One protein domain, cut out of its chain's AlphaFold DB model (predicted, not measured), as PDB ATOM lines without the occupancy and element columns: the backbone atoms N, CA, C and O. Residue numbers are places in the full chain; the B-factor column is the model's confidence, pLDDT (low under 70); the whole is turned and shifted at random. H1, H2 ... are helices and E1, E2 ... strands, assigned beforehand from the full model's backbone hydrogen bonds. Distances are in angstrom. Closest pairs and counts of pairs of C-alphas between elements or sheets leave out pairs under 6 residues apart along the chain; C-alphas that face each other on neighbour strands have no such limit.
ATOM      1  N   LEU A   6      48.318  24.449  12.600       76.00
ATOM      2  CA  LEU A   6      48.069  24.280  11.179       76.00
ATOM      3  C   LEU A   6      49.266  24.823  10.410       76.00
ATOM      4  O   LEU A   6      49.658  25.969  10.611       76.00
ATOM      5  N   GLU A   7      49.828  24.018   9.526       83.31
ATOM      6  CA  GLU A   7      50.922  24.405   8.647       83.31
ATOM      7  C   GLU A   7      50.453  24.315   7.194       83.31
ATOM      8  O   GLU A   7      49.982  23.273   6.743       83.31
ATOM      9  N   VAL A   8      50.552  25.419   6.459       82.56
ATOM     10  CA  VAL A   8      50.290  25.462   5.019       82.56
ATOM     11  C   VAL A   8      51.626  25.347   4.304       82.56
ATOM     12  O   VAL A   8      52.506  26.171   4.524       82.56
ATOM     13  N   ILE A   9      51.777  24.327   3.464       84.44
ATOM     14  CA  ILE A   9      53.017  23.966   2.777       84.44
ATOM     15  C   ILE A   9      52.762  24.004   1.263       84.44
ATOM     16  O   ILE A   9      51.901  23.274   0.770       84.44
ATOM     17  N   PRO A  10      53.497  24.818   0.497       81.19
ATOM     18  CA  PRO A  10      53.469  24.770  -0.962       81.19
ATOM     19  C   PRO A  10      53.927  23.404  -1.491       81.19
ATOM     20  O   PRO A  10      54.874  22.812  -0.977       81.19
ATOM     21  N   SER A  11      53.275  22.907  -2.538       80.12
ATOM     22  CA  SER A  11      53.622  21.667  -3.233       80.12
ATOM     23  C   SER A  11      53.429  21.812  -4.745       80.12
ATOM     24  O   SER A  11      52.807  22.765  -5.212       80.12
ATOM     25  N   GLU A  12      53.942  20.854  -5.524       75.81
ATOM     26  CA  GLU A  12      53.778  20.833  -6.990       75.81
ATOM     27  C   GLU A  12      52.299  20.815  -7.423       75.81
ATOM     28  O   GLU A  12      51.951  21.362  -8.465       75.81
ATOM     29  N   ASP A  13      51.421  20.263  -6.578       75.56
ATOM     30  CA  ASP A  13      49.976  20.160  -6.810       75.56
ATOM     31  C   ASP A  13      49.168  21.309  -6.151       75.56
ATOM     32  O   ASP A  13      47.937  21.243  -6.067       75.56
ATOM     33  N   GLY A  14      49.828  22.348  -5.621       80.25
ATOM     34  CA  GLY A  14      49.192  23.495  -4.959       80.25
ATOM     35  C   GLY A  14      49.590  23.652  -3.488       80.25
ATOM     36  O   GLY A  14      50.751  23.882  -3.181       80.25
ATOM     37  N   LEU A  15      48.627  23.598  -2.562       78.94
ATOM     38  CA  LEU A  15      48.876  23.712  -1.123       78.94
ATOM     39  C   LEU A  15      48.557  22.390  -0.420       78.94
ATOM     40  O   LEU A  15      47.464  21.832  -0.551       78.94
ATOM     41  N   LEU A  16      49.520  21.911   0.358       79.69
ATOM     42  CA  LEU A  16      49.376  20.830   1.319       79.69
ATOM     43  C   LEU A  16      49.178  21.438   2.702       79.69
ATOM     44  O   LEU A  16      49.980  22.256   3.138       79.69
ATOM     45  N   VAL A  17      48.134  21.035   3.415       78.94
ATOM     46  CA  VAL A  17      47.892  21.549   4.767       78.94
ATOM     47  C   VAL A  17      48.151  20.437   5.764       78.94
ATOM     48  O   VAL A  17      47.464  19.415   5.736       78.94
ATOM     49  N   ALA A  18      49.150  20.631   6.617       78.50
ATOM     50  CA  ALA A  18      49.472  19.734   7.709       78.50
ATOM     51  C   ALA A  18      48.787  20.220   8.988       78.50
ATOM     52  O   ALA A  18      49.041  21.318   9.479       78.50
ATOM     53  N   LEU A  19      47.917  19.388   9.542       73.19
ATOM     54  CA  LEU A  19      47.375  19.579  10.873       73.19
ATOM     55  C   LEU A  19      48.229  18.780  11.850       73.19
ATOM     56  O   LEU A  19      48.302  17.556  11.735       73.19
ATOM     57  N   LYS A  20      48.850  19.470  12.803       73.00
ATOM     58  CA  LYS A  20      49.664  18.861  13.852       73.00
ATOM     59  C   LYS A  20      48.990  19.077  15.200       73.00
ATOM     60  O   LYS A  20      48.690  20.208  15.568       73.00
ATOM     61  N   ASP A  21      48.774  17.997  15.923       72.31
ATOM     62  CA  ASP A  21      48.480  17.994  17.357       72.31
ATOM     63  C   ASP A  21      49.612  17.237  18.071       72.31
ATOM     64  O   ASP A  21      50.451  16.621  17.409       72.31
ATOM     65  N   GLU A  22      49.646  17.241  19.402       68.50
ATOM     66  CA  GLU A  22      50.711  16.622  20.215       68.50
ATOM     67  C   GLU A  22      50.989  15.148  19.860       68.50
ATOM     68  O   GLU A  22      52.072  14.637  20.131       68.50
ATOM     69  N   GLN A  23      50.024  14.462  19.241       63.62
ATOM     70  CA  GLN A  23      50.088  13.035  18.924       63.62
ATOM     71  C   GLN A  23      50.016  12.709  17.425       63.62
ATOM     72  O   GLN A  23      50.378  11.601  17.035       63.62
ATOM     73  N   TRP A  24      49.546  13.629  16.578       66.50
ATOM     74  CA  TRP A  24      49.176  13.302  15.197       66.50
ATOM     75  C   TRP A  24      49.587  14.398  14.225       66.50
ATOM     76  O   TRP A  24      49.413  15.581  14.500       66.50
ATOM     77  N   THR A  25      50.091  13.999  13.057       71.94
ATOM     78  CA  THR A  25      50.238  14.875  11.891       71.94
ATOM     79  C   THR A  25      49.436  14.286  10.745       71.94
ATOM     80  O   THR A  25      49.637  13.127  10.388       71.94
ATOM     81  N   ALA A  26      48.549  15.077  10.158       68.56
ATOM     82  CA  ALA A  26      47.751  14.655   9.018       68.56
ATOM     83  C   ALA A  26      47.772  15.708   7.921       68.56
ATOM     84  O   ALA A  26      47.795  16.905   8.197       68.56
ATOM     85  N   TYR A  27      47.744  15.244   6.676       75.44
ATOM     86  CA  TYR A  27      47.881  16.090   5.502       75.44
ATOM     87  C   TYR A  27      46.593  16.109   4.694       75.44
ATOM     88  O   TYR A  27      46.017  15.064   4.397       75.44
ATOM     89  N   VAL A  28      46.173  17.303   4.290       74.56
ATOM     90  CA  VAL A  28      44.952  17.511   3.514       74.56
ATOM     91  C   VAL A  28      45.275  18.234   2.214       74.56
ATOM     92  O   VAL A  28      46.080  19.165   2.190       74.56
ATOM     93  N   ARG A  29      44.628  17.796   1.130       78.50
ATOM     94  CA  ARG A  29      44.718  18.373  -0.219       78.50
ATOM     95  C   ARG A  29      43.351  18.899  -0.667       78.50
ATOM     96  O   ARG A  29      42.333  18.563  -0.071       78.50
ATOM     97  N   GLY A  30      43.328  19.695  -1.737       79.81
ATOM     98  CA  GLY A  30      42.089  20.148  -2.390       79.81
ATOM     99  C   GLY A  30      41.502  21.456  -1.852       79.81
ATOM    100  O   GLY A  30      40.484  21.921  -2.354       79.81
ATOM    101  N   TYR A  31      42.160  22.085  -0.877       80.75
ATOM    102  CA  TYR A  31      41.736  23.367  -0.305       80.75
ATOM    103  C   TYR A  31      42.533  24.567  -0.851       80.75
ATOM    104  O   TYR A  31      42.245  25.704  -0.482       80.75
ATOM    105  N   SER A  32      43.490  24.330  -1.762       83.56
ATOM    106  CA  SER A  32      44.431  25.327  -2.295       83.56
ATOM    107  C   SER A  32      43.739  26.590  -2.808       83.56
ATOM    108  O   SER A  32      44.026  27.680  -2.326       83.56
ATOM    109  N   GLU A  33      42.782  26.453  -3.731       86.00
ATOM    110  CA  GLU A  33      42.092  27.598  -4.344       86.00
ATOM    111  C   GLU A  33      41.320  28.441  -3.327       86.00
ATOM    112  O   GLU A  33      41.372  29.669  -3.364       86.00
ATOM    113  N   ARG A  34      40.636  27.791  -2.379       85.25
ATOM    114  CA  ARG A  34      39.848  28.486  -1.350       85.25
ATOM    115  C   ARG A  34      40.759  29.232  -0.369       85.25
ATOM    116  O   ARG A  34      40.489  30.386  -0.046       85.25
ATOM    117  N   ILE A  35      41.869  28.613   0.039       84.38
ATOM    118  CA  ILE A  35      42.885  29.241   0.897       84.38
ATOM    119  C   ILE A  35      43.530  30.439   0.181       84.38
ATOM    120  O   ILE A  35      43.592  31.530   0.746       84.38
ATOM    121  N   LEU A  36      43.945  30.270  -1.079       87.06
ATOM    122  CA  LEU A  36      44.532  31.341  -1.891       87.06
ATOM    123  C   LEU A  36      43.540  32.484  -2.142       87.06
ATOM    124  O   LEU A  36      43.925  33.651  -2.095       87.06
ATOM    125  N   SER A  37      42.264  32.173  -2.385       87.19
ATOM    126  CA  SER A  37      41.203  33.170  -2.565       87.19
ATOM    127  C   SER A  37      41.051  34.058  -1.332       87.19
ATOM    128  O   SER A  37      41.072  35.285  -1.441       87.19
ATOM    129  N   ALA A  38      40.977  33.455  -0.147       83.88
ATOM    130  CA  ALA A  38      40.847  34.215   1.085       83.88
ATOM    131  C   ALA A  38      42.131  34.987   1.444       83.88
ATOM    132  O   ALA A  38      42.038  36.130   1.887       83.88
ATOM    133  N   ALA A  39      43.319  34.432   1.176       86.19
ATOM    134  CA  ALA A  39      44.587  35.148   1.341       86.19
ATOM    135  C   ALA A  39      44.664  36.397   0.441       86.19
ATOM    136  O   ALA A  39      45.033  37.473   0.912       86.19
ATOM    137  N   ARG A  40      44.222  36.301  -0.826       89.50
ATOM    138  CA  ARG A  40      44.085  37.471  -1.718       89.50
ATOM    139  C   ARG A  40      43.137  38.516  -1.136       89.50
ATOM    140  O   ARG A  40      43.455  39.700  -1.173       89.50
ATOM    141  N   GLY A  41      42.004  38.084  -0.580       83.31
ATOM    142  CA  GLY A  41      41.036  38.973   0.067       83.31
ATOM    143  C   GLY A  41      41.603  39.718   1.278       83.31
ATOM    144  O   GLY A  41      41.288  40.888   1.470       83.31
ATOM    145  N   ILE A  42      42.470  39.067   2.060       83.44
ATOM    146  CA  ILE A  42      43.152  39.681   3.207       83.44
ATOM    147  C   ILE A  42      44.174  40.725   2.745       83.44
ATOM    148  O   ILE A  42      44.153  41.851   3.238       83.44
ATOM    149  N   VAL A  43      45.046  40.379   1.790       85.81
ATOM    150  CA  VAL A  43      46.092  41.297   1.305       85.81
ATOM    151  C   VAL A  43      45.492  42.507   0.585       85.81
ATOM    152  O   VAL A  43      45.913  43.630   0.837       85.81
ATOM    153  N   ALA A  44      44.477  42.301  -0.260       83.38
ATOM    154  CA  ALA A  44      43.863  43.372  -1.051       83.38
ATOM    155  C   ALA A  44      43.093  44.410  -0.222       83.38
ATOM    156  O   ALA A  44      42.766  45.477  -0.730       83.38
ATOM    157  N   ALA A  45      42.749  44.092   1.025       74.44
ATOM    158  CA  ALA A  45      42.001  45.005   1.871       74.44
ATOM    159  C   ALA A  45      42.876  46.035   2.596       74.44
ATOM    160  O   ALA A  45      42.314  46.938   3.209       74.44
ATOM    161  N   GLU A  46      44.208  45.882   2.564       72.75
ATOM    162  CA  GLU A  46      45.189  46.843   3.099       72.75
ATOM    163  C   GLU A  46      44.846  47.373   4.507       72.75
ATOM    164  O   GLU A  46      45.079  48.533   4.828       72.75
ATOM    165  N   CYS A  47      44.264  46.526   5.362       69.62
ATOM    166  CA  CYS A  47      43.733  46.939   6.660       69.62
ATOM    167  C   CYS A  47      44.864  47.086   7.698       69.62
ATOM    168  O   CYS A  47      45.396  46.067   8.148       69.62
ATOM    169  N   PRO A  48      45.211  48.308   8.149       69.25
ATOM    170  CA  PRO A  48      46.336  48.530   9.067       69.25
ATOM    171  C   PRO A  48      46.069  48.016  10.489       69.25
ATOM    172  O   PRO A  48      46.995  47.837  11.274       69.25
ATOM    173  N   TRP A  49      44.802  47.772  10.824       71.25
ATOM    174  CA  TRP A  49      44.349  47.241  12.110       71.25
ATOM    175  C   TRP A  49      44.312  45.706  12.158       71.25
ATOM    176  O   TRP A  49      43.975  45.132  13.195       71.25
ATOM    177  N   LEU A  50      44.612  45.017  11.051       72.50
ATOM    178  CA  LEU A  50      44.648  43.561  11.031       72.50
ATOM    179  C   LEU A  50      45.822  43.059  11.893       72.50
ATOM    180  O   LEU A  50      46.941  43.551  11.730       72.50
ATOM    181  N   PRO A  51      45.614  42.063  12.776       76.19
ATOM    182  CA  PRO A  51      46.712  41.403  13.470       76.19
ATOM    183  C   PRO A  51      47.822  40.977  12.506       76.19
ATOM    184  O   PRO A  51      47.552  40.374  11.465       76.19
ATOM    185  N   LYS A  52      49.074  41.277  12.866       79.19
ATOM    186  CA  LYS A  52      50.230  41.063  11.991       79.19
ATOM    187  C   LYS A  52      50.338  39.614  11.512       79.19
ATOM    188  O   LYS A  52      50.510  39.401  10.320       79.19
ATOM    189  N   ASP A  53      50.113  38.647  12.394       78.25
ATOM    190  CA  ASP A  53      50.183  37.220  12.058       78.25
ATOM    191  C   ASP A  53      49.197  36.816  10.944       78.25
ATOM    192  O   ASP A  53      49.486  35.931  10.143       78.25
ATOM    193  N   LEU A  54      48.040  37.486  10.841       77.81
ATOM    194  CA  LEU A  54      47.066  37.257   9.764       77.81
ATOM    195  C   LEU A  54      47.533  37.834   8.429       77.81
ATOM    196  O   LEU A  54      47.303  37.230   7.379       77.81
ATOM    197  N   SER A  55      48.169  39.003   8.477       82.31
ATOM    198  CA  SER A  55      48.771  39.619   7.298       82.31
ATOM    199  C   SER A  55      49.953  38.785   6.804       82.31
ATOM    200  O   SER A  55      49.994  38.428   5.627       82.31
ATOM    201  N   ASP A  56      50.846  38.391   7.714       87.56
ATOM    202  CA  ASP A  56      52.028  37.574   7.434       87.56
ATOM    203  C   ASP A  56      51.618  36.212   6.854       87.56
ATOM    204  O   ASP A  56      52.152  35.802   5.826       87.56
ATOM    205  N   PHE A  57      50.591  35.559   7.416       85.94
ATOM    206  CA  PHE A  57      50.011  34.340   6.843       85.94
ATOM    207  C   PHE A  57      49.566  34.527   5.395       85.94
ATOM    208  O   PHE A  57      49.935  33.741   4.520       85.94
ATOM    209  N   ALA A  58      48.752  35.550   5.128       86.69
ATOM    210  CA  ALA A  58      48.210  35.769   3.796       86.69
ATOM    211  C   ALA A  58      49.326  36.080   2.788       86.69
ATOM    212  O   ALA A  58      49.308  35.565   1.670       86.69
ATOM    213  N   GLN A  59      50.325  36.866   3.192       90.00
ATOM    214  CA  GLN A  59      51.497  37.159   2.370       90.00
ATOM    215  C   GLN A  59      52.341  35.912   2.102       90.00
ATOM    216  O   GLN A  59      52.708  35.671   0.953       90.00
ATOM    217  N   ASP A  60      52.621  35.101   3.122       90.19
ATOM    218  CA  ASP A  60      53.418  33.882   2.989       90.19
ATOM    219  C   ASP A  60      52.748  32.863   2.076       90.19
ATOM    220  O   ASP A  60      53.381  32.348   1.155       90.19
ATOM    221  N   VAL A  61      51.449  32.637   2.263       87.06
ATOM    222  CA  VAL A  61      50.672  31.719   1.427       87.06
ATOM    223  C   VAL A  61      50.668  32.166  -0.037       87.06
ATOM    224  O   VAL A  61      50.864  31.336  -0.925       87.06
ATOM    225  N   LEU A  62      50.486  33.462  -0.313       88.31
ATOM    226  CA  LEU A  62      50.524  33.985  -1.685       88.31
ATOM    227  C   LEU A  62      51.926  33.971  -2.293       88.31
ATOM    228  O   LEU A  62      52.065  33.788  -3.500       88.31
ATOM    229  N   ALA A  63      52.960  34.138  -1.469       89.06
ATOM    230  CA  ALA A  63      54.352  34.042  -1.886       89.06
ATOM    231  C   ALA A  63      54.824  32.590  -2.077       89.06
ATOM    232  O   ALA A  63      55.983  32.376  -2.434       89.06
ATOM    233  N   GLY A  64      53.965  31.596  -1.821       84.94
ATOM    234  CA  GLY A  64      54.355  30.190  -1.862       84.94
ATOM    235  C   GLY A  64      55.424  29.871  -0.819       84.94
ATOM    236  O   GLY A  64      56.350  29.112  -1.096       84.94
ATOM    237  N   ARG A  65      55.327  30.471   0.370       87.62
ATOM    238  CA  ARG A  65      56.162  30.158   1.532       87.62
ATOM    239  C   ARG A  65      55.370  29.306   2.522       87.62
ATOM    240  O   ARG A  65      54.164  29.509   2.670       87.62
ATOM    241  N   PRO A  66      56.018  28.344   3.197       85.88
ATOM    242  CA  PRO A  66      55.365  27.610   4.265       85.88
ATOM    243  C   PRO A  66      55.047  28.548   5.431       85.88
ATOM    244  O   PRO A  66      55.860  29.404   5.777       85.88
ATOM    245  N   HIS A  67      53.884  28.369   6.054       86.56
ATOM    246  CA  HIS A  67      53.464  29.173   7.201       86.56
ATOM    247  C   HIS A  67      52.768  28.302   8.248       86.56
ATOM    248  O   HIS A  67      51.947  27.455   7.899       86.56
ATOM    249  N   THR A  68      53.080  28.517   9.529       83.31
ATOM    250  CA  THR A  68      52.499  27.769  10.657       83.31
ATOM    251  C   THR A  68      51.715  28.698  11.574       83.31
ATOM    252  O   THR A  68      52.247  29.700  12.035       83.31
ATOM    253  N   ILE A  69      50.481  28.323  11.900       75.25
ATOM    254  CA  ILE A  69      49.590  29.043  12.815       75.25
ATOM    255  C   ILE A  69      49.156  28.131  13.959       75.25
ATOM    256  O   ILE A  69      48.842  26.957  13.756       75.25
ATOM    257  N   ARG A  70      49.045  28.688  15.167       72.44
ATOM    258  CA  ARG A  70      48.339  28.042  16.280       72.44
ATOM    259  C   ARG A  70      46.837  28.236  16.144       72.44
ATOM    260  O   ARG A  70      46.328  29.353  16.184       72.44
ATOM    261  N   ILE A  71      46.106  27.131  16.045       62.84
ATOM    262  CA  ILE A  71      44.657  27.153  15.817       62.84
ATOM    263  C   ILE A  71      43.919  27.783  17.005       62.84
ATOM    264  O   ILE A  71      42.936  28.494  16.808       62.84
ATOM    265  N   SER A  72      44.404  27.564  18.232       62.28
ATOM    266  CA  SER A  72      43.808  28.130  19.446       62.28
ATOM    267  C   SER A  72      43.826  29.655  19.471       62.28
ATOM    268  O   SER A  72      42.903  30.239  20.018       62.28
ATOM    269  N   GLU A  73      44.841  30.282  18.874       61.97
ATOM    270  CA  GLU A  73      44.975  31.741  18.777       61.97
ATOM    271  C   GLU A  73      44.113  32.303  17.632       61.97
ATOM    272  O   GLU A  73      43.632  33.429  17.695       61.97
ATOM    273  N   TRP A  74      43.844  31.490  16.609       62.81
ATOM    274  CA  TRP A  74      43.113  31.892  15.407       62.81
ATOM    275  C   TRP A  74      41.592  31.723  15.516       62.81
ATOM    276  O   TRP A  74      40.825  32.580  15.084       62.81
ATOM    277  N   LEU A  75      41.121  30.617  16.105       56.50
ATOM    278  CA  LEU A  75      39.685  30.346  16.260       56.50
ATOM    279  C   LEU A  75      39.024  31.248  17.308       56.50
ATOM    280  O   LEU A  75      37.822  31.509  17.203       56.50
ATOM    281  N   SER A  76      39.790  31.708  18.302       57.25
ATOM    282  CA  SER A  76      39.313  32.592  19.370       57.25
ATOM    283  C   SER A  76      39.241  34.059  18.958       57.25
ATOM    284  O   SER A  76      38.560  34.833  19.623       57.25
ATOM    285  N   VAL A  77      39.922  34.448  17.878       55.72
ATOM    286  CA  VAL A  77      40.033  35.839  17.435       55.72
ATOM    287  C   VAL A  77      39.362  35.973  16.069       55.72
ATOM    288  O   VAL A  77      40.006  36.098  15.034       55.72
ATOM    289  N   LEU A  78      38.028  35.963  16.048       56.00
ATOM    290  CA  LEU A  78      37.366  36.868  15.111       56.00
ATOM    291  C   LEU A  78      37.374  38.213  15.815       56.00
ATOM    292  O   LEU A  78      36.711  38.319  16.846       56.00
ATOM    293  N   PRO A  79      38.116  39.216  15.332       56.34
ATOM    294  CA  PRO A  79      38.089  40.487  16.018       56.34
ATOM    295  C   PRO A  79      36.660  41.033  15.927       56.34
ATOM    296  O   PRO A  79      36.066  41.111  14.845       56.34
ATOM    297  N   GLU A  80      36.079  41.341  17.082       52.88
ATOM    298  CA  GLU A  80      34.877  42.159  17.153       52.88
ATOM    299  C   GLU A  80      35.318  43.577  16.799       52.88
ATOM    300  O   GLU A  80      35.829  44.322  17.631       52.88
ATOM    301  N   PHE A  81      35.259  43.905  15.510       59.00
ATOM    302  CA  PHE A  81      35.665  45.220  15.042       59.00
ATOM    303  C   PHE A  81      34.544  46.218  15.309       59.00
ATOM    304  O   PHE A  81      33.495  46.169  14.661       59.00
ATOM    305  N   ASP A  82      34.794  47.144  16.227       48.75
ATOM    306  CA  ASP A  82      33.977  48.342  16.383       48.75
ATOM    307  C   ASP A  82      34.404  49.343  15.297       48.75
ATOM    308  O   ASP A  82      35.342  50.123  15.453       48.75
ATOM    309  N   ILE A  83      33.801  49.224  14.110       56.44
ATOM    310  CA  ILE A  83      34.138  50.073  12.961       56.44
ATOM    311  C   ILE A  83      33.489  51.444  13.168       56.44
ATOM    312  O   ILE A  83      32.301  51.633  12.889       56.44
ATOM    313  N   THR A  84      34.276  52.406  13.642       54.41
ATOM    314  CA  THR A  84      33.808  53.762  13.963       54.41
ATOM    315  C   THR A  84      33.789  54.726  12.771       54.41
ATOM    316  O   THR A  84      33.207  55.799  12.898       54.41
ATOM    317  N   ASN A  85      34.384  54.373  11.621       63.81
ATOM    318  CA  ASN A  85      34.387  55.195  10.400       63.81
ATOM    319  C   ASN A  85      33.828  54.427   9.184       63.81
ATOM    320  O   ASN A  85      34.084  53.234   9.020       63.81
ATOM    321  N   ASP A  86      33.065  55.106   8.326       66.00
ATOM    322  CA  ASP A  86      32.436  54.517   7.137       66.00
ATOM    323  C   ASP A  86      33.460  54.092   6.069       66.00
ATOM    324  O   ASP A  86      33.235  53.081   5.401       66.00
ATOM    325  N   ASP A  87      34.607  54.775   5.967       69.31
ATOM    326  CA  ASP A  87      35.663  54.467   4.983       69.31
ATOM    327  C   ASP A  87      36.321  53.094   5.222       69.31
ATOM    328  O   ASP A  87      36.657  52.377   4.281       69.31
ATOM    329  N   ASP A  88      36.419  52.672   6.486       68.62
ATOM    330  CA  ASP A  88      36.986  51.373   6.866       68.62
ATOM    331  C   ASP A  88      35.948  50.245   6.819       68.62
ATOM    332  O   ASP A  88      36.285  49.062   6.920       68.62
ATOM    333  N   ARG A  89      34.662  50.575   6.642       71.81
ATOM    334  CA  ARG A  89      33.563  49.612   6.770       71.81
ATOM    335  C   ARG A  89      33.530  48.592   5.647       71.81
ATOM    336  O   ARG A  89      33.259  47.417   5.905       71.81
ATOM    337  N   GLU A  90      33.767  49.007   4.409       75.31
ATOM    338  CA  GLU A  90      33.768  48.080   3.275       75.31
ATOM    339  C   GLU A  90      35.010  47.165   3.262       75.31
ATOM    340  O   GLU A  90      34.821  45.943   3.173       75.31
ATOM    341  N   PRO A  91      36.249  47.676   3.433       73.12
ATOM    342  CA  PRO A  91      37.436  46.834   3.606       73.12
ATOM    343  C   PRO A  91      37.298  45.872   4.790       73.12
ATOM    344  O   PRO A  91      37.517  44.668   4.635       73.12
ATOM    345  N   ALA A  92      36.812  46.355   5.940       73.00
ATOM    346  CA  ALA A  92      36.611  45.515   7.113       73.00
ATOM    347  C   ALA A  92      35.608  44.386   6.865       73.00
ATOM    348  O   ALA A  92      35.861  43.242   7.240       73.00
ATOM    349  N   ARG A  93      34.488  44.658   6.183       75.75
ATOM    350  CA  ARG A  93      33.513  43.617   5.814       75.75
ATOM    351  C   ARG A  93      34.131  42.540   4.926       75.75
ATOM    352  O   ARG A  93      33.860  41.360   5.151       75.75
ATOM    353  N   LYS A  94      34.955  42.923   3.946       76.56
ATOM    354  CA  LYS A  94      35.639  41.978   3.043       76.56
ATOM    355  C   LYS A  94      36.627  41.096   3.808       76.56
ATOM    356  O   LYS A  94      36.564  39.874   3.683       76.56
ATOM    357  N   VAL A  95      37.459  41.690   4.664       76.56
ATOM    358  CA  VAL A  95      38.427  40.957   5.503       76.56
ATOM    359  C   VAL A  95      37.731  40.030   6.481       76.56
ATOM    360  O   VAL A  95      38.071  38.855   6.554       76.56
ATOM    361  N   VAL A  96      36.719  40.515   7.202       77.06
ATOM    362  CA  VAL A  96      35.936  39.689   8.130       77.06
ATOM    363  C   VAL A  96      35.292  38.513   7.395       77.06
ATOM    364  O   VAL A  96      35.263  37.404   7.928       77.06
ATOM    365  N   GLY A  97      34.799  38.728   6.172       77.38
ATOM    366  CA  GLY A  97      34.301  37.662   5.302       77.38
ATOM    367  C   GLY A  97      35.370  36.610   4.998       77.38
ATOM    368  O   GLY A  97      35.148  35.430   5.272       77.38
ATOM    369  N   ALA A  98      36.543  37.036   4.521       77.94
ATOM    370  CA  ALA A  98      37.665  36.148   4.209       77.94
ATOM    371  C   ALA A  98      38.161  35.369   5.441       77.94
ATOM    372  O   ALA A  98      38.388  34.161   5.370       77.94
ATOM    373  N   LEU A  99      38.253  36.025   6.602       76.44
ATOM    374  CA  LEU A  99      38.626  35.391   7.869       76.44
ATOM    375  C   LEU A  99      37.590  34.354   8.315       76.44
ATOM    376  O   LEU A  99      37.948  33.260   8.749       76.44
ATOM    377  N   ARG A 100      36.293  34.657   8.181       78.25
ATOM    378  CA  ARG A 100      35.217  33.694   8.473       78.25
ATOM    379  C   ARG A 100      35.264  32.494   7.536       78.25
ATOM    380  O   ARG A 100      35.034  31.374   7.996       78.25
ATOM    381  N   GLU A 101      35.564  32.714   6.261       81.19
ATOM    382  CA  GLU A 101      35.719  31.639   5.284       81.19
ATOM    383  C   GLU A 101      36.908  30.739   5.633       81.19
ATOM    384  O   GLU A 101      36.719  29.527   5.746       81.19
ATOM    385  N   LEU A 102      38.087  31.310   5.902       76.38
ATOM    386  CA  LEU A 102      39.271  30.555   6.343       76.38
ATOM    387  C   LEU A 102      39.009  29.782   7.632       76.38
ATOM    388  O   LEU A 102      39.375  28.614   7.746       76.38
ATOM    389  N   ARG A 103      38.301  30.389   8.587       77.44
ATOM    390  CA  ARG A 103      37.903  29.708   9.821       77.44
ATOM    391  C   ARG A 103      37.014  28.497   9.545       77.44
ATOM    392  O   ARG A 103      37.217  27.432  10.124       77.44
ATOM    393  N   SER A 104      36.008  28.662   8.686       79.25
ATOM    394  CA  SER A 104      35.095  27.580   8.303       79.25
ATOM    395  C   SER A 104      35.847  26.443   7.611       79.25
ATOM    396  O   SER A 104      35.712  25.284   7.997       79.25
ATOM    397  N   LEU A 105      36.714  26.799   6.661       79.50
ATOM    398  CA  LEU A 105      37.616  25.896   5.951       79.50
ATOM    399  C   LEU A 105      38.463  25.059   6.906       79.50
ATOM    400  O   LEU A 105      38.436  23.833   6.843       79.50
ATOM    401  N   PHE A 106      39.179  25.702   7.824       76.62
ATOM    402  CA  PHE A 106      40.056  24.993   8.752       76.62
ATOM    403  C   PHE A 106      39.283  24.088   9.714       76.62
ATOM    404  O   PHE A 106      39.731  22.973   9.982       76.62
ATOM    405  N   ASN A 107      38.093  24.494  10.164       76.31
ATOM    406  CA  ASN A 107      37.219  23.625  10.958       76.31
ATOM    407  C   ASN A 107      36.747  22.392  10.169       76.31
ATOM    408  O   ASN A 107      36.740  21.280  10.701       76.31
ATOM    409  N   GLU A 108      36.370  22.568   8.900       80.50
ATOM    410  CA  GLU A 108      35.959  21.478   8.008       80.50
ATOM    411  C   GLU A 108      37.108  20.484   7.775       80.50
ATOM    412  O   GLU A 108      36.926  19.265   7.886       80.50
ATOM    413  N   MET A 109      38.309  21.005   7.518       76.12
ATOM    414  CA  MET A 109      39.524  20.212   7.340       76.12
ATOM    415  C   MET A 109      39.863  19.428   8.606       76.12
ATOM    416  O   MET A 109      40.091  18.221   8.531       76.12
ATOM    417  N   PHE A 110      39.810  20.076   9.774       73.56
ATOM    418  CA  PHE A 110      40.041  19.433  11.067       73.56
ATOM    419  C   PHE A 110      39.056  18.287  11.308       73.56
ATOM    420  O   PHE A 110      39.455  17.169  11.635       73.56
ATOM    421  N   ALA A 111      37.763  18.538  11.101       76.38
ATOM    422  CA  ALA A 111      36.725  17.528  11.278       76.38
ATOM    423  C   ALA A 111      36.884  16.350  10.304       76.38
ATOM    424  O   ALA A 111      36.536  15.215  10.637       76.38
ATOM    425  N   THR A 112      37.373  16.600   9.091       79.56
ATOM    426  CA  THR A 112      37.623  15.560   8.083       79.56
ATOM    427  C   THR A 112      38.820  14.700   8.460       79.56
ATOM    428  O   THR A 112      38.693  13.479   8.541       79.56
ATOM    429  N   VAL A 113      39.947  15.332   8.777       74.62
ATOM    430  CA  VAL A 113      41.175  14.660   9.219       74.62
ATOM    431  C   VAL A 113      40.936  13.817  10.455       74.62
ATOM    432  O   VAL A 113      41.313  12.650  10.494       74.62
ATOM    433  N   ARG A 114      40.281  14.390  11.465       74.31
ATOM    434  CA  ARG A 114      40.013  13.684  12.712       74.31
ATOM    435  C   ARG A 114      39.205  12.413  12.465       74.31
ATOM    436  O   ARG A 114      39.561  11.364  12.986       74.31
ATOM    437  N   ARG A 115      38.177  12.485  11.612       79.38
ATOM    438  CA  ARG A 115      37.389  11.308  11.214       79.38
ATOM    439  C   ARG A 115      38.230  10.263  10.479       79.38
ATOM    440  O   ARG A 115      38.027   9.075  10.706       79.38
ATOM    441  N   GLN A 116      39.159  10.682   9.618       76.31
ATOM    442  CA  GLN A 116      40.074   9.763   8.931       76.31
ATOM    443  C   GLN A 116      41.015   9.062   9.918       76.31
ATOM    444  O   GLN A 116      41.105   7.838   9.889       76.31
ATOM    445  N   LEU A 117      41.631   9.807  10.840       72.56
ATOM    446  CA  LEU A 117      42.502   9.249  11.878       72.56
ATOM    447  C   LEU A 117      41.746   8.295  12.812       72.56
ATOM    448  O   LEU A 117      42.236   7.210  13.105       72.56
ATOM    449  N   GLU A 118      40.534   8.654  13.241       76.81
ATOM    450  CA  GLU A 118      39.675   7.785  14.058       76.81
ATOM    451  C   GLU A 118      39.302   6.494  13.306       76.81
ATOM    452  O   GLU A 118      39.330   5.406  13.885       76.81
ATOM    453  N   ALA A 119      39.004   6.585  12.006       79.81
ATOM    454  CA  ALA A 119      38.712   5.423  11.172       79.81
ATOM    455  C   ALA A 119      39.941   4.522  10.972       79.81
ATOM    456  O   ALA A 119      39.828   3.299  11.080       79.81
ATOM    457  N   GLU A 120      41.116   5.099  10.718       76.00
ATOM    458  CA  GLU A 120      42.374   4.357  10.620       76.00
ATOM    459  C   GLU A 120      42.719   3.681  11.945       76.00
ATOM    460  O   GLU A 120      42.968   2.477  11.961       76.00
ATOM    461  N   ALA A 121      42.651   4.405  13.063       74.00
ATOM    462  CA  ALA A 121      42.866   3.849  14.394       74.00
ATOM    463  C   ALA A 121      41.896   2.694  14.686       74.00
ATOM    464  O   ALA A 121      42.315   1.654  15.192       74.00
ATOM    465  N   ALA A 122      40.621   2.813  14.299       77.19
ATOM    466  CA  ALA A 122      39.646   1.731  14.424       77.19
ATOM    467  C   ALA A 122      39.983   0.520  13.534       77.19
ATOM    468  O   ALA A 122      39.776  -0.623  13.946       77.19
ATOM    469  N   MET A 123      40.512   0.731  12.324       76.50
ATOM    470  CA  MET A 123      41.003  -0.360  11.473       76.50
ATOM    471  C   MET A 123      42.225  -1.049  12.079       76.50
ATOM    472  O   MET A 123      42.292  -2.279  12.076       76.50
ATOM    473  N   TRP A 124      43.172  -0.285  12.623       72.00
ATOM    474  CA  TRP A 124      44.343  -0.826  13.309       72.00
ATOM    475  C   TRP A 124      43.959  -1.574  14.583       72.00
ATOM    476  O   TRP A 124      44.456  -2.674  14.784       72.00
ATOM    477  N   ALA A 125      43.010  -1.072  15.375       69.75
ATOM    478  CA  ALA A 125      42.481  -1.774  16.545       69.75
ATOM    479  C   ALA A 125      41.808  -3.105  16.170       69.75
ATOM    480  O   ALA A 125      41.982  -4.100  16.864       69.75
ATOM    481  N   LYS A 126      41.097  -3.163  15.034       67.69
ATOM    482  CA  LYS A 126      40.524  -4.416  14.506       67.69
ATOM    483  C   LYS A 126      41.579  -5.404  14.002       67.69
ATOM    484  O   LYS A 126      41.347  -6.606  14.045       67.69
ATOM    485  N   ARG A 127      42.710  -4.916  13.483       61.88
ATOM    486  CA  ARG A 127      43.850  -5.750  13.047       61.88
ATOM    487  C   ARG A 127      44.760  -6.153  14.210       61.88
ATOM    488  O   ARG A 127      45.445  -7.163  14.122       61.88
TER     489      ARG A 127
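What this domain is: This is residues 6 to 127 of the 134 residues of an uncharacterized protein of Acidobacteria bacterium (UniProt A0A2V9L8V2). A small four-stranded sheet has helices H1, H2 and H4 over one face and its other face bare, two layers in all; H4, by far the longest, crosses over the E3 and E2 side and makes the long axis. H4 sticks out past the body with residues 118 to 127, while H2 packs over E4 and, only just, E1, and H1 stands up from the sheet over E2 and E1, meeting it with residues 32 to 36 and packing between H2 and H4. The 122 printed residues hold four named helices and four named strands in the order E1 E2 E3 H1 H2 E4 H3 H4, a mixed class; the sheet's order is E3, E2, E1, E4, antiparallel throughout. It is only just compact, close to loose, with a radius of gyration of the C-alphas of 16.3 A and spans of 62 by 31 by 20 A.

How they stand to each other: Start at the sheet. E1, residues 6 to 11, E2, residues 14 to 20, and E3, residues 25 to 28, make a meander, each strand the antiparallel neighbour of the one before, and two hairpins. Look for N 9 and O 16 at 2.8 A between E1 and E2, and N 19 and O 26 at 2.8 A between E2 and E3. E4, residues 67 to 70, is the edge strand beside E1, with N 8 and O 67 at 2.9 A. H1, residues 32 to 44, stands up from the sheet at 50 degrees, over E2 and E1; its closest C-alphas to E2 are Ser 32 and Leu 15, 4.9 A. H2, residues 52 to 62, is on the same face at a height of 9.2 A, only just slantwise to E4 at 32 degrees on the local plane. H1 and H2 touch, closest at the C-alphas of Ala 39 and Ala 58, 4.4 A, at a steep tilt of 53 degrees, opposite ways. H4, residues 89 to 127, is on that face too, over E3 and E2, and only just across the strands at 63 degrees to E2 on the local plane. With residues 94 to 102 alone it touches H1, closest at the C-alphas of Ala 98 and Ala 38, 4.9 A, at a shallow tilt of 26 degrees, opposite ways. H3, residues 71 to 75, is only just not on the sheet, and is close to H4 but not clearly touching, with the C-alphas of Leu 75 and Arg 103 closest at 6.7 A. In H1, H2, H3 and H4 every O i to N i+4 pair is within hydrogen-bond range.

Where its parts are: Find C-alpha 6 at (48.069, 24.280, 11.179), where E1 begins; E2 is 19.4 A long. H1 is 18.1 A long and H2 15.4 A. Find C-alpha 89 at (33.563, 49.612, 6.770); from there H4 runs 56.7 A to C-alpha 127 at (43.850, -5.750, 13.047).

The domain as a whole: The two C-alphas farthest apart, those of Asn 85 and Arg 127, are 61.7 A apart. The printed part has no cut. The one long link is H3 to H4, residues 76 to 88. Mean pLDDT of the printed part is 75.5; look for values under 70 at residues 22 to 24, 26, 47 to 48, 71 to 88 and 125 to 127.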